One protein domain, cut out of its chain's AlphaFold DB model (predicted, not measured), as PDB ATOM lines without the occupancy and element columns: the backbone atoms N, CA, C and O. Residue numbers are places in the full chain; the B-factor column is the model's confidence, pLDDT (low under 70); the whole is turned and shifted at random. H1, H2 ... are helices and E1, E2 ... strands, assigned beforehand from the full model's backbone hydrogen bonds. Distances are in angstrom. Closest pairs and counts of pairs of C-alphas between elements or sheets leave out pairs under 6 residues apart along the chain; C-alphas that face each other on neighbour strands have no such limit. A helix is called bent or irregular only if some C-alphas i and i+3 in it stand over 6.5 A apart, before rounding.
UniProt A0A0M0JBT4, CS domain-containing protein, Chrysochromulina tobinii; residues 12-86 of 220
ATOM      1  N   ARG A  12      93.606  42.279 -15.083       86.62
ATOM      2  CA  ARG A  12      93.217  43.248 -14.051       86.62
ATOM      3  C   ARG A  12      91.701  43.446 -14.031       86.62
ATOM      4  O   ARG A  12      91.105  43.399 -12.962       86.62
ATOM      5  N   ALA A  13      91.076  43.602 -15.197       87.06
ATOM      6  CA  ALA A  13      89.622  43.709 -15.304       87.06
ATOM      7  C   ALA A  13      88.911  42.439 -14.807       87.06
ATOM      8  O   ALA A  13      87.955  42.534 -14.040       87.06
ATOM      9  N   GLY A  14      89.425  41.256 -15.163       86.56
ATOM     10  CA  GLY A  14      88.893  39.982 -14.669       86.56
ATOM     11  C   GLY A  14      88.949  39.862 -13.142       86.56
ATOM     12  O   GLY A  14      87.978  39.449 -12.516       86.56
ATOM     13  N   GLN A  15      90.054  40.287 -12.525       85.38
ATOM     14  CA  GLN A  15      90.205  40.289 -11.066       85.38
ATOM     15  C   GLN A  15      89.242  41.256 -10.372       85.38
ATOM     16  O   GLN A  15      88.694  40.918  -9.324       85.38
ATOM     17  N   ILE A  16      89.019  42.441 -10.948       83.31
ATOM     18  CA  ILE A  16      88.057  43.414 -10.415       83.31
ATOM     19  C   ILE A  16      86.640  42.836 -10.472       83.31
ATOM     20  O   ILE A  16      85.945  42.851  -9.460       83.31
ATOM     21  N   ALA A  17      86.233  42.259 -11.608       82.50
ATOM     22  CA  ALA A  17      84.921  41.626 -11.751       82.50
ATOM     23  C   ALA A  17      84.717  40.490 -10.735       82.50
ATOM     24  O   ALA A  17      83.729  40.494 -10.002       82.50
ATOM     25  N   ALA A  18      85.700  39.591 -10.609       81.19
ATOM     26  CA  ALA A  18      85.659  38.503  -9.635       81.19
ATOM     27  C   ALA A  18      85.566  39.019  -8.188       81.19
ATOM     28  O   ALA A  18      84.795  38.491  -7.390       81.19
ATOM     29  N   THR A  19      86.298  40.088  -7.854       78.81
ATOM     30  CA  THR A  19      86.243  40.718  -6.521       78.81
ATOM     31  C   THR A  19      84.867  41.306  -6.235       78.81
ATOM     32  O   THR A  19      84.430  41.259  -5.096       78.81
ATOM     33  N   CYS A  20      84.162  41.803  -7.253       73.44
ATOM     34  CA  CYS A  20      82.784  42.279  -7.134       73.44
ATOM     35  C   CYS A  20      81.739  41.147  -7.128       73.44
ATOM     36  O   CYS A  20      80.547  41.434  -7.036       73.44
ATOM     37  N   GLY A  21      82.143  39.879  -7.241       71.69
ATOM     38  CA  GLY A  21      81.223  38.742  -7.324       71.69
ATOM     39  C   GLY A  21      80.535  38.587  -8.684       71.69
ATOM     40  O   GLY A  21      79.486  37.954  -8.762       71.69
ATOM     41  N   LEU A  22      81.096  39.172  -9.748       72.62
ATOM     42  CA  LEU A  22      80.661  38.919 -11.122       72.62
ATOM     43  C   LEU A  22      81.352  37.662 -11.648       72.62
ATOM     44  O   LEU A  22      82.581  37.625 -11.749       72.62
ATOM     45  N   ASP A  23      80.553  36.662 -12.012       74.56
ATOM     46  CA  ASP A  23      81.031  35.500 -12.755       74.56
ATOM     47  C   ASP A  23      81.049  35.838 -14.249       74.56
ATOM     48  O   ASP A  23      80.020  36.189 -14.834       74.56
ATOM     49  N   VAL A  24      82.238  35.832 -14.850       76.12
ATOM     50  CA  VAL A  24      82.442  36.263 -16.235       76.12
ATOM     51  C   VAL A  24      82.926  35.073 -17.049       76.12
ATOM     52  O   VAL A  24      84.073  34.652 -16.938       76.12
ATOM     53  N   GLU A  25      82.057  34.560 -17.912       74.56
ATOM     54  CA  GLU A  25      82.336  33.378 -18.738       74.56
ATOM     55  C   GLU A  25      83.367  33.643 -19.843       74.56
ATOM     56  O   GLU A  25      84.080  32.739 -20.276       74.56
ATOM     57  N   SER A  26      83.459  34.892 -20.310       81.25
ATOM     58  CA  SER A  26      84.391  35.311 -21.359       81.25
ATOM     59  C   SER A  26      85.423  36.307 -20.829       81.25
ATOM     60  O   SER A  26      85.056  37.290 -20.187       81.25
ATOM     61  N   PRO A  27      86.723  36.123 -21.121       85.69
ATOM     62  CA  PRO A  27      87.748  37.037 -20.639       85.69
ATOM     63  C   PRO A  27      87.599  38.421 -21.274       85.69
ATOM     64  O   PRO A  27      87.333  38.552 -22.468       85.69
ATOM     65  N   PHE A  28      87.866  39.466 -20.491       89.69
ATOM     66  CA  PHE A  28      87.993  40.818 -21.026       89.69
ATOM     67  C   PHE A  28      89.224  40.910 -21.934       89.69
ATOM     68  O   PHE A  28      90.318  40.507 -21.534       89.69
ATOM     69  N   LEU A  29      89.057  41.443 -23.145       91.69
ATOM     70  CA  LEU A  29      90.121  41.578 -24.142       91.69
ATOM     71  C   LEU A  29      90.428  43.054 -24.398       91.69
ATOM     72  O   LEU A  29      89.511  43.851 -24.578       91.69
ATOM     73  N   GLY A  30      91.715  43.397 -24.463       90.62
ATOM     74  CA  GLY A  30      92.177  44.762 -24.707       90.62
ATOM     75  C   GLY A  30      91.966  45.706 -23.520       90.62
ATOM     76  O   GLY A  30      92.010  45.301 -22.354       90.62
ATOM     77  N   ASP A  31      91.772  46.984 -23.823       87.75
ATOM     78  CA  ASP A  31      91.569  48.014 -22.810       87.75
ATOM     79  C   ASP A  31      90.138  47.974 -22.267       87.75
ATOM     80  O   ASP A  31      89.169  47.846 -23.015       87.75
ATOM     81  N   VAL A  32      90.010  48.096 -20.945       86.00
ATOM     82  CA  VAL A  32      88.723  48.094 -20.240       86.00
ATOM     83  C   VAL A  32      88.560  49.416 -19.510       86.00
ATOM     84  O   VAL A  32      89.444  49.832 -18.759       86.00
ATOM     85  N   TYR A  33      87.407  50.044 -19.710       83.94
ATOM     86  CA  TYR A  33      87.021  51.287 -19.053       83.94
ATOM     87  C   TYR A  33      85.982  50.982 -17.979       83.94
ATOM     88  O   TYR A  33      85.060  50.200 -18.201       83.94
ATOM     89  N   ILE A  34      86.146  51.594 -16.810       80.50
ATOM     90  CA  ILE A  34      85.258  51.420 -15.659       80.50
ATOM     91  C   ILE A  34      84.673  52.787 -15.323       80.50
ATOM     92  O   ILE A  34      85.395  53.782 -15.296       80.50
ATOM     93  N   GLY A  35      83.366  52.829 -15.080       82.06
ATOM     94  CA  GLY A  35      82.648  54.040 -14.701       82.06
ATOM     95  C   GLY A  35      81.625  53.752 -13.611       82.06
ATOM     96  O   GLY A  35      81.186  52.615 -13.437       82.06
ATOM     97  N   ARG A  36      81.242  54.797 -12.875       80.19
ATOM     98  CA  ARG A  36      80.207  54.728 -11.842       80.19
ATOM     99  C   ARG A  36      78.910  55.319 -12.369       80.19
ATOM    100  O   ARG A  36      78.881  56.452 -12.842       80.19
ATOM    101  N   VAL A  37      77.825  54.583 -12.176       78.75
ATOM    102  CA  VAL A  37      76.467  55.049 -12.453       78.75
ATOM    103  C   VAL A  37      75.686  55.049 -11.145       78.75
ATOM    104  O   VAL A  37      75.602  54.030 -10.465       78.75
ATOM    105  N   VAL A  38      75.142  56.204 -10.762       77.56
ATOM    106  CA  VAL A  38      74.315  56.358  -9.561       77.56
ATOM    107  C   VAL A  38      72.854  56.337  -9.979       77.56
ATOM    108  O   VAL A  38      72.410  57.253 -10.667       77.56
ATOM    109  N   LEU A  39      72.124  55.303  -9.557       64.31
ATOM    110  CA  LEU A  39      70.720  55.071  -9.923       64.31
ATOM    111  C   LEU A  39      69.724  55.741  -8.960       64.31
ATOM    112  O   LEU A  39      68.610  56.077  -9.358       64.31
ATOM    113  N   THR A  40      70.133  55.963  -7.705       64.19
ATOM    114  CA  THR A  40      69.274  56.510  -6.645       64.19
ATOM    115  C   THR A  40      69.983  57.655  -5.906       64.19
ATOM    116  O   THR A  40      71.153  57.510  -5.546       64.19
ATOM    117  N   PRO A  41      69.304  58.787  -5.634       68.56
ATOM    118  CA  PRO A  41      67.970  59.142  -6.119       68.56
ATOM    119  C   PRO A  41      67.974  59.428  -7.626       68.56
ATOM    120  O   PRO A  41      68.997  59.825  -8.183       68.56
ATOM    121  N   SER A  42      66.813  59.244  -8.257       47.84
ATOM    122  CA  SER A  42      66.575  59.669  -9.641       47.84
ATOM    123  C   SER A  42      66.828  61.183  -9.790       47.84
ATOM    124  O   SER A  42      66.479  61.933  -8.871       47.84
ATOM    125  N   PRO A  43      67.395  61.660 -10.916       73.50
ATOM    126  CA  PRO A  43      67.753  60.913 -12.126       73.50
ATOM    127  C   PRO A  43      69.090  60.168 -12.027       73.50
ATOM    128  O   PRO A  43      69.989  60.553 -11.273       73.50
ATOM    129  N   THR A  44      69.231  59.129 -12.856       79.38
ATOM    130  CA  THR A  44      70.502  58.429 -13.043       79.38
ATOM    131  C   THR A  44      71.577  59.410 -13.486       79.38
ATOM    132  O   THR A  44      71.369  60.193 -14.413       79.38
ATOM    133  N   ARG A  45      72.742  59.360 -12.844       83.69
ATOM    134  CA  ARG A  45      73.877  60.209 -13.211       83.69
ATOM    135  C   ARG A  45      75.176  59.429 -13.209       83.69
ATOM    136  O   ARG A  45      75.358  58.511 -12.409       83.69
ATOM    137  N   ASN A  46      76.103  59.862 -14.054       83.56
ATOM    138  CA  ASN A  46      77.486  59.423 -13.953       83.56
ATOM    139  C   ASN A  46      78.072  59.983 -12.656       83.56
ATOM    140  O   ASN A  46      77.997  61.184 -12.388       83.56
ATOM    141  N   GLY A  47      78.597  59.094 -11.824       80.19
ATOM    142  CA  GLY A  47      79.421  59.470 -10.690       80.19
ATOM    143  C   GLY A  47      80.872  59.578 -11.131       80.19
ATOM    144  O   GLY A  47      81.311  58.832 -12.008       80.19
ATOM    145  N   ASN A  48      81.629  60.465 -10.488       81.19
ATOM    146  CA  ASN A  48      83.081  60.404 -10.590       81.19
ATOM    147  C   ASN A  48      83.549  59.050 -10.042       81.19
ATOM    148  O   ASN A  48      83.008  58.546  -9.046       81.19
ATOM    149  N   PHE A  49      84.507  58.462 -10.748       80.56
ATOM    150  CA  PHE A  49      85.131  57.207 -10.383       80.56
ATOM    151  C   PHE A  49      86.642  57.380 -10.492       80.56
ATOM    152  O   PHE A  49      87.187  57.471 -11.595       80.56
ATOM    153  N   ASP A  50      87.296  57.501  -9.343       80.69
ATOM    154  CA  ASP A  50      88.719  57.815  -9.279       80.69
ATOM    155  C   ASP A  50      89.568  56.541  -9.309       80.69
ATOM    156  O   ASP A  50      89.155  55.473  -8.858       80.69
ATOM    157  N   LEU A  51      90.811  56.644  -9.792       79.06
ATOM    158  CA  LEU A  51      91.725  55.495  -9.860       79.06
ATOM    159  C   LEU A  51      91.973  54.836  -8.494       79.06
ATOM    160  O   LEU A  51      92.216  53.633  -8.440       79.06
ATOM    161  N   SER A  52      91.890  55.593  -7.398       80.44
ATOM    162  CA  SER A  52      92.001  55.067  -6.031       80.44
ATOM    163  C   SER A  52      90.857  54.126  -5.649       80.44
ATOM    164  O   SER A  52      91.017  53.294  -4.763       80.44
ATOM    165  N   GLU A  53      89.708  54.221  -6.320       74.50
ATOM    166  CA  GLU A  53      88.553  53.347  -6.091       74.50
ATOM    167  C   GLU A  53      88.691  51.987  -6.796       74.50
ATOM    168  O   GLU A  53      87.908  51.075  -6.542       74.50
ATOM    169  N   LEU A  54      89.717  51.817  -7.642       74.81
ATOM    170  CA  LEU A  54      90.106  50.527  -8.224       74.81
ATOM    171  C   LEU A  54      91.054  49.720  -7.334       74.81
ATOM    172  O   LEU A  54      91.445  48.614  -7.713       74.81
ATOM    173  N   ASP A  55      91.462  50.266  -6.189       77.56
ATOM    174  CA  ASP A  55      92.280  49.540  -5.227       77.56
ATOM    175  C   ASP A  55      91.432  48.483  -4.507       77.56
ATOM    176  O   ASP A  55      90.314  48.767  -4.065       77.56
ATOM    177  N   SER A  56      91.959  47.265  -4.364       70.06
ATOM    178  CA  SER A  56      91.269  46.139  -3.717       70.06
ATOM    179  C   SER A  56      90.919  46.401  -2.247       70.06
ATOM    180  O   SER A  56      90.049  45.740  -1.682       70.06
ATOM    181  N   SER A  57      91.571  47.379  -1.616       73.69
ATOM    182  CA  SER A  57      91.261  47.842  -0.266       73.69
ATOM    183  C   SER A  57      90.190  48.936  -0.210       73.69
ATOM    184  O   SER A  57      89.761  49.294   0.892       73.69
ATOM    185  N   SER A  58      89.736  49.450  -1.357       79.56
ATOM    186  CA  SER A  58      88.749  50.523  -1.410       79.56
ATOM    187  C   SER A  58      87.413  50.090  -0.785       79.56
ATOM    188  O   SER A  58      87.005  48.930  -0.917       79.56
ATOM    189  N   PRO A  59      86.691  51.011  -0.120       71.62
ATOM    190  CA  PRO A  59      85.367  50.716   0.425       71.62
ATOM    191  C   PRO A  59      84.406  50.170  -0.635       71.62
ATOM    192  O   PRO A  59      83.663  49.237  -0.352       71.62
ATOM    193  N   PHE A  60      84.496  50.699  -1.860       71.25
ATOM    194  CA  PHE A  60      83.688  50.288  -3.003       71.25
ATOM    195  C   PHE A  60      83.870  48.803  -3.350       71.25
ATOM    196  O   PHE A  60      82.892  48.062  -3.381       71.25
ATOM    197  N   LEU A  61      85.109  48.334  -3.553       69.50
ATOM    198  CA  LEU A  61      85.342  46.922  -3.886       69.50
ATOM    199  C   LEU A  61      85.056  45.978  -2.708       69.50
ATOM    200  O   LEU A  61      84.714  44.819  -2.926       69.50
ATOM    201  N   ARG A  62      85.152  46.463  -1.463       74.00
ATOM    202  CA  ARG A  62      84.843  45.670  -0.264       74.00
ATOM    203  C   ARG A  62      83.348  45.463  -0.046       74.00
ATOM    204  O   ARG A  62      82.958  44.385   0.396       74.00
ATOM    205  N   SER A  63      82.522  46.476  -0.311       71.44
ATOM    206  CA  SER A  63      81.071  46.371  -0.124       71.44
ATOM    207  C   SER A  63      80.362  45.748  -1.329       71.44
ATOM    208  O   SER A  63      79.325  45.105  -1.144       71.44
ATOM    209  N   ALA A  64      80.955  45.840  -2.527       69.62
ATOM    210  CA  ALA A  64      80.369  45.363  -3.779       69.62
ATOM    211  C   ALA A  64      79.823  43.919  -3.730       69.62
ATOM    212  O   ALA A  64      78.673  43.740  -4.120       69.62
ATOM    213  N   PRO A  65      80.524  42.892  -3.203       72.12
ATOM    214  CA  PRO A  65      79.962  41.538  -3.111       72.12
ATOM    215  C   PRO A  65      78.664  41.461  -2.310       72.12
ATOM    216  O   PRO A  65      77.718  40.776  -2.702       72.12
ATOM    217  N   SER A  66      78.621  42.165  -1.177       67.62
ATOM    218  CA  SER A  66      77.461  42.171  -0.289       67.62
ATOM    219  C   SER A  66      76.288  42.936  -0.896       67.62
ATOM    220  O   SER A  66      75.170  42.430  -0.877       67.62
ATOM    221  N   GLU A  67      76.545  44.096  -1.505       66.62
ATOM    222  CA  GLU A  67      75.531  44.907  -2.186       66.62
ATOM    223  C   GLU A  67      74.982  44.183  -3.421       66.62
ATOM    224  O   GLU A  67      73.768  44.116  -3.606       66.62
ATOM    225  N   ASN A  68      75.852  43.551  -4.214       67.94
ATOM    226  CA  ASN A  68      75.451  42.762  -5.376       67.94
ATOM    227  C   ASN A  68      74.610  41.557  -4.958       67.94
ATOM    228  O   ASN A  68      73.570  41.305  -5.555       67.94
ATOM    229  N   THR A  69      74.998  40.843  -3.898       67.50
ATOM    230  CA  THR A  69      74.219  39.707  -3.384       67.50
ATOM    231  C   THR A  69      72.856  40.158  -2.863       67.50
ATOM    232  O   THR A  69      71.848  39.539  -3.182       67.50
ATOM    233  N   GLN A  70      72.797  41.256  -2.102       64.88
ATOM    234  CA  GLN A  70      71.531  41.832  -1.636       64.88
ATOM    235  C   GLN A  70      70.637  42.240  -2.801       64.88
ATOM    236  O   GLN A  70      69.439  41.974  -2.767       64.88
ATOM    237  N   TYR A  71      71.214  42.834  -3.846       63.06
ATOM    238  CA  TYR A  71      70.482  43.169  -5.056       63.06
ATOM    239  C   TYR A  71      69.936  41.914  -5.744       63.06
ATOM    240  O   TYR A  71      68.756  41.882  -6.079       63.06
ATOM    241  N   GLN A  72      70.743  40.857  -5.892       63.72
ATOM    242  CA  GLN A  72      70.287  39.593  -6.479       63.72
ATOM    243  C   GLN A  72      69.177  38.940  -5.651       63.72
ATOM    244  O   GLN A  72      68.174  38.515  -6.216       63.72
ATOM    245  N   VAL A  73      69.298  38.925  -4.320       66.44
ATOM    246  CA  VAL A  73      68.260  38.407  -3.414       66.44
ATOM    247  C   VAL A  73      66.983  39.239  -3.512       66.44
ATOM    248  O   VAL A  73      65.903  38.671  -3.636       66.44
ATOM    249  N   ALA A  74      67.081  40.571  -3.510       63.19
ATOM    250  CA  ALA A  74      65.924  41.454  -3.656       63.19
ATOM    251  C   ALA A  74      65.241  41.271  -5.021       63.19
ATOM    252  O   ALA A  74      64.012  41.270  -5.114       63.19
ATOM    253  N   MET A  75      66.028  41.068  -6.079       63.44
ATOM    254  CA  MET A  75      65.532  40.790  -7.425       63.44
ATOM    255  C   MET A  75      64.867  39.408  -7.500       63.44
ATOM    256  O   MET A  75      63.798  39.266  -8.099       63.44
ATOM    257  N   GLU A  76      65.445  38.395  -6.853       61.19
ATOM    258  CA  GLU A  76      64.874  37.053  -6.748       61.19
ATOM    259  C   GLU A  76      63.572  37.072  -5.942       61.19
ATOM    260  O   GLU A  76      62.574  36.506  -6.385       61.19
ATOM    261  N   GLU A  77      63.534  37.769  -4.810       65.00
ATOM    262  CA  GLU A  77      62.341  37.934  -3.981       65.00
ATOM    263  C   GLU A  77      61.233  38.661  -4.747       65.00
ATOM    264  O   GLU A  77      60.091  38.197  -4.764       65.00
ATOM    265  N   TYR A  78      61.573  39.736  -5.464       60.72
ATOM    266  CA  TYR A  78      60.647  40.417  -6.367       60.72
ATOM    267  C   TYR A  78      60.115  39.458  -7.441       60.72
ATOM    268  O   TYR A  78      58.902  39.375  -7.659       60.72
ATOM    269  N   SER A  79      60.998  38.669  -8.063       57.62
ATOM    270  CA  SER A  79      60.617  37.669  -9.067       57.62
ATOM    271  C   SER A  79      59.707  36.580  -8.483       57.62
ATOM    272  O   SER A  79      58.728  36.172  -9.110       57.62
ATOM    273  N   LYS A  80      59.972  36.139  -7.248       62.97
ATOM    274  CA  LYS A  80      59.202  35.125  -6.525       62.97
ATOM    275  C   LYS A  80      57.835  35.659  -6.117       62.97
ATOM    276  O   LYS A  80      56.844  34.953  -6.280       62.97
ATOM    277  N   ALA A  81      57.758  36.901  -5.645       64.69
ATOM    278  CA  ALA A  81      56.504  37.575  -5.324       64.69
ATOM    279  C   ALA A  81      55.641  37.792  -6.579       64.69
ATOM    280  O   ALA A  81      54.429  37.570  -6.541       64.69
ATOM    281  N   ALA A  82      56.259  38.154  -7.708       60.22
ATOM    282  CA  ALA A  82      55.579  38.243  -8.998       60.22
ATOM    283  C   ALA A  82      55.044  36.871  -9.459       60.22
ATOM    284  O   ALA A  82      53.897  36.765  -9.898       60.22
ATOM    285  N   ARG A  83      55.828  35.798  -9.279       60.97
ATOM    286  CA  ARG A  83      55.400  34.416  -9.562       60.97
ATOM    287  C   ARG A  83      54.261  33.960  -8.652       60.97
ATOM    288  O   ARG A  83      53.291  33.412  -9.158       60.97
ATOM    289  N   ALA A  84      54.324  34.218  -7.345       57.28
ATOM    290  CA  ALA A  84      53.284  33.819  -6.393       57.28
ATOM    291  C   ALA A  84      51.920  34.451  -6.717       57.28
ATOM    292  O   ALA A  84      50.902  33.766  -6.675       57.28
ATOM    293  N   LYS A  85      51.906  35.718  -7.153       55.16
ATOM    294  CA  LYS A  85      50.690  36.407  -7.629       55.16
ATOM    295  C   LYS A  85      50.123  35.852  -8.947       55.16
ATOM    296  O   LYS A  85      49.027  36.237  -9.335       55.16
ATOM    297  N   THR A  86      50.838  34.951  -9.624       42.06
ATOM    298  CA  THR A  86      50.407  34.310 -10.880       42.06
ATOM    299  C   THR A  86      49.745  32.934 -10.645       42.06
ATOM    300  O   THR A  86      49.069  32.422 -11.533       42.06
TER     301      THR A  86
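This is residues 12 to 86 of the 220 residues of the protein "CS domain-containing protein" of Chrysochromulina tobinii (UniProt A0A0M0JBT4). Picture a small, loose body with one long helical arm: the body holds a two-stranded hairpin, E1 and E2, on one side, the short helix H1 and the one-turn helix H2 near the first residues of the long helix H3, and a long loop, residues 20 to 35, that joins H1 to the hairpin. The rest of H3 leaves this body, and residues 70 to 86 stick out into the open. The printed part has 75 residues, with three named helices and two named strands in the order H1, E1, E2, H2, H3; the sheet has the order E1 - E2 and is antiparallel, and the class is mostly helix. The whole is loose, with a radius of gyration of the C-alphas of 15.3 A, and the C-alphas span 45 by 31 by 23 A.

Start at the sheet, made of E1, residues 36 to 38, and E2, residues 45 to 47. They form a hairpin of antiparallel neighbours, with 134 degrees between their directions. Look at C-alphas 37 and 46, which face each other at 4.7 A. Backbone N 38 and O 45 are within hydrogen-bond range at 2.8 A, as are N 47 and O 36 at 2.8 A. Next find the longest helix, H3, residues 59 to 84; E1 and H3 are apart, and so are E2 and H3. H3 has a kink of 34 degrees near residue 66, and it is irregular, with C-alphas 62 and 65 at 7.0 A from each other. H1, residues 12 to 19, touches H3 with 4 pairs of C-alphas within 8 A, and on H3 residues 61 to 65 alone take part. Their closest C-alphas are those of Thr 19 and Leu 61, 6.8 A apart. The two helices run the same way at a steep tilt of 57 degrees. H2, residues 51 to 54, and H3 touch only at the corner by their link, with residues 59 to 61 of H3 alone; the closest C-alphas are those of Glu 53 and Phe 60, 6.5 A apart. H1 and H2 are close but not clearly touching, with the C-alphas of Ile 16 and Leu 54 closest at 7.7 A. H1 and E2 are apart, and so are E1 and H2. In H1 each O i to N i+4 pair is within hydrogen-bond range, in H3 20 of 22 are, and H2 is too short for such a pair.

Find E1 at C-alpha 36, (80.207, 54.728, -11.842), from where it runs 6.5 A to C-alpha 38. E2 returns over 6.1 A, from C-alpha 45 to C-alpha 47. H1 opens the printed part at C-alpha 12, (93.217, 43.248, -14.051), and measures 10.6 A to C-alpha 19. H2 is 5.5 A from C-alpha 51 to C-alpha 54. H3 begins at C-alpha 59, (85.367, 50.716, 0.425), and after 36.9 A it ends at C-alpha 84, (53.284, 33.819, -6.393).

The two C-alphas farthest apart are those of Ser 52 and Thr 86, 46.7 A. Residues 70 to 86, of which 70 to 84 belong to H3, stand free; without them the body has 58 residues, spans 33 by 25 by 23 A and has a radius of gyration of 12.3 A. The printed part has no cut. The link from H1 to E1 is long, with 16 residues; E1 to E2 is short, with 6 residues, and the links E2 to H2 and H2 to H3 are tight. The mean pLDDT of the printed part is 73.5, and 27 residues are under 70 in this model: residues 39 to 42, 61, 64 and 66 to 86.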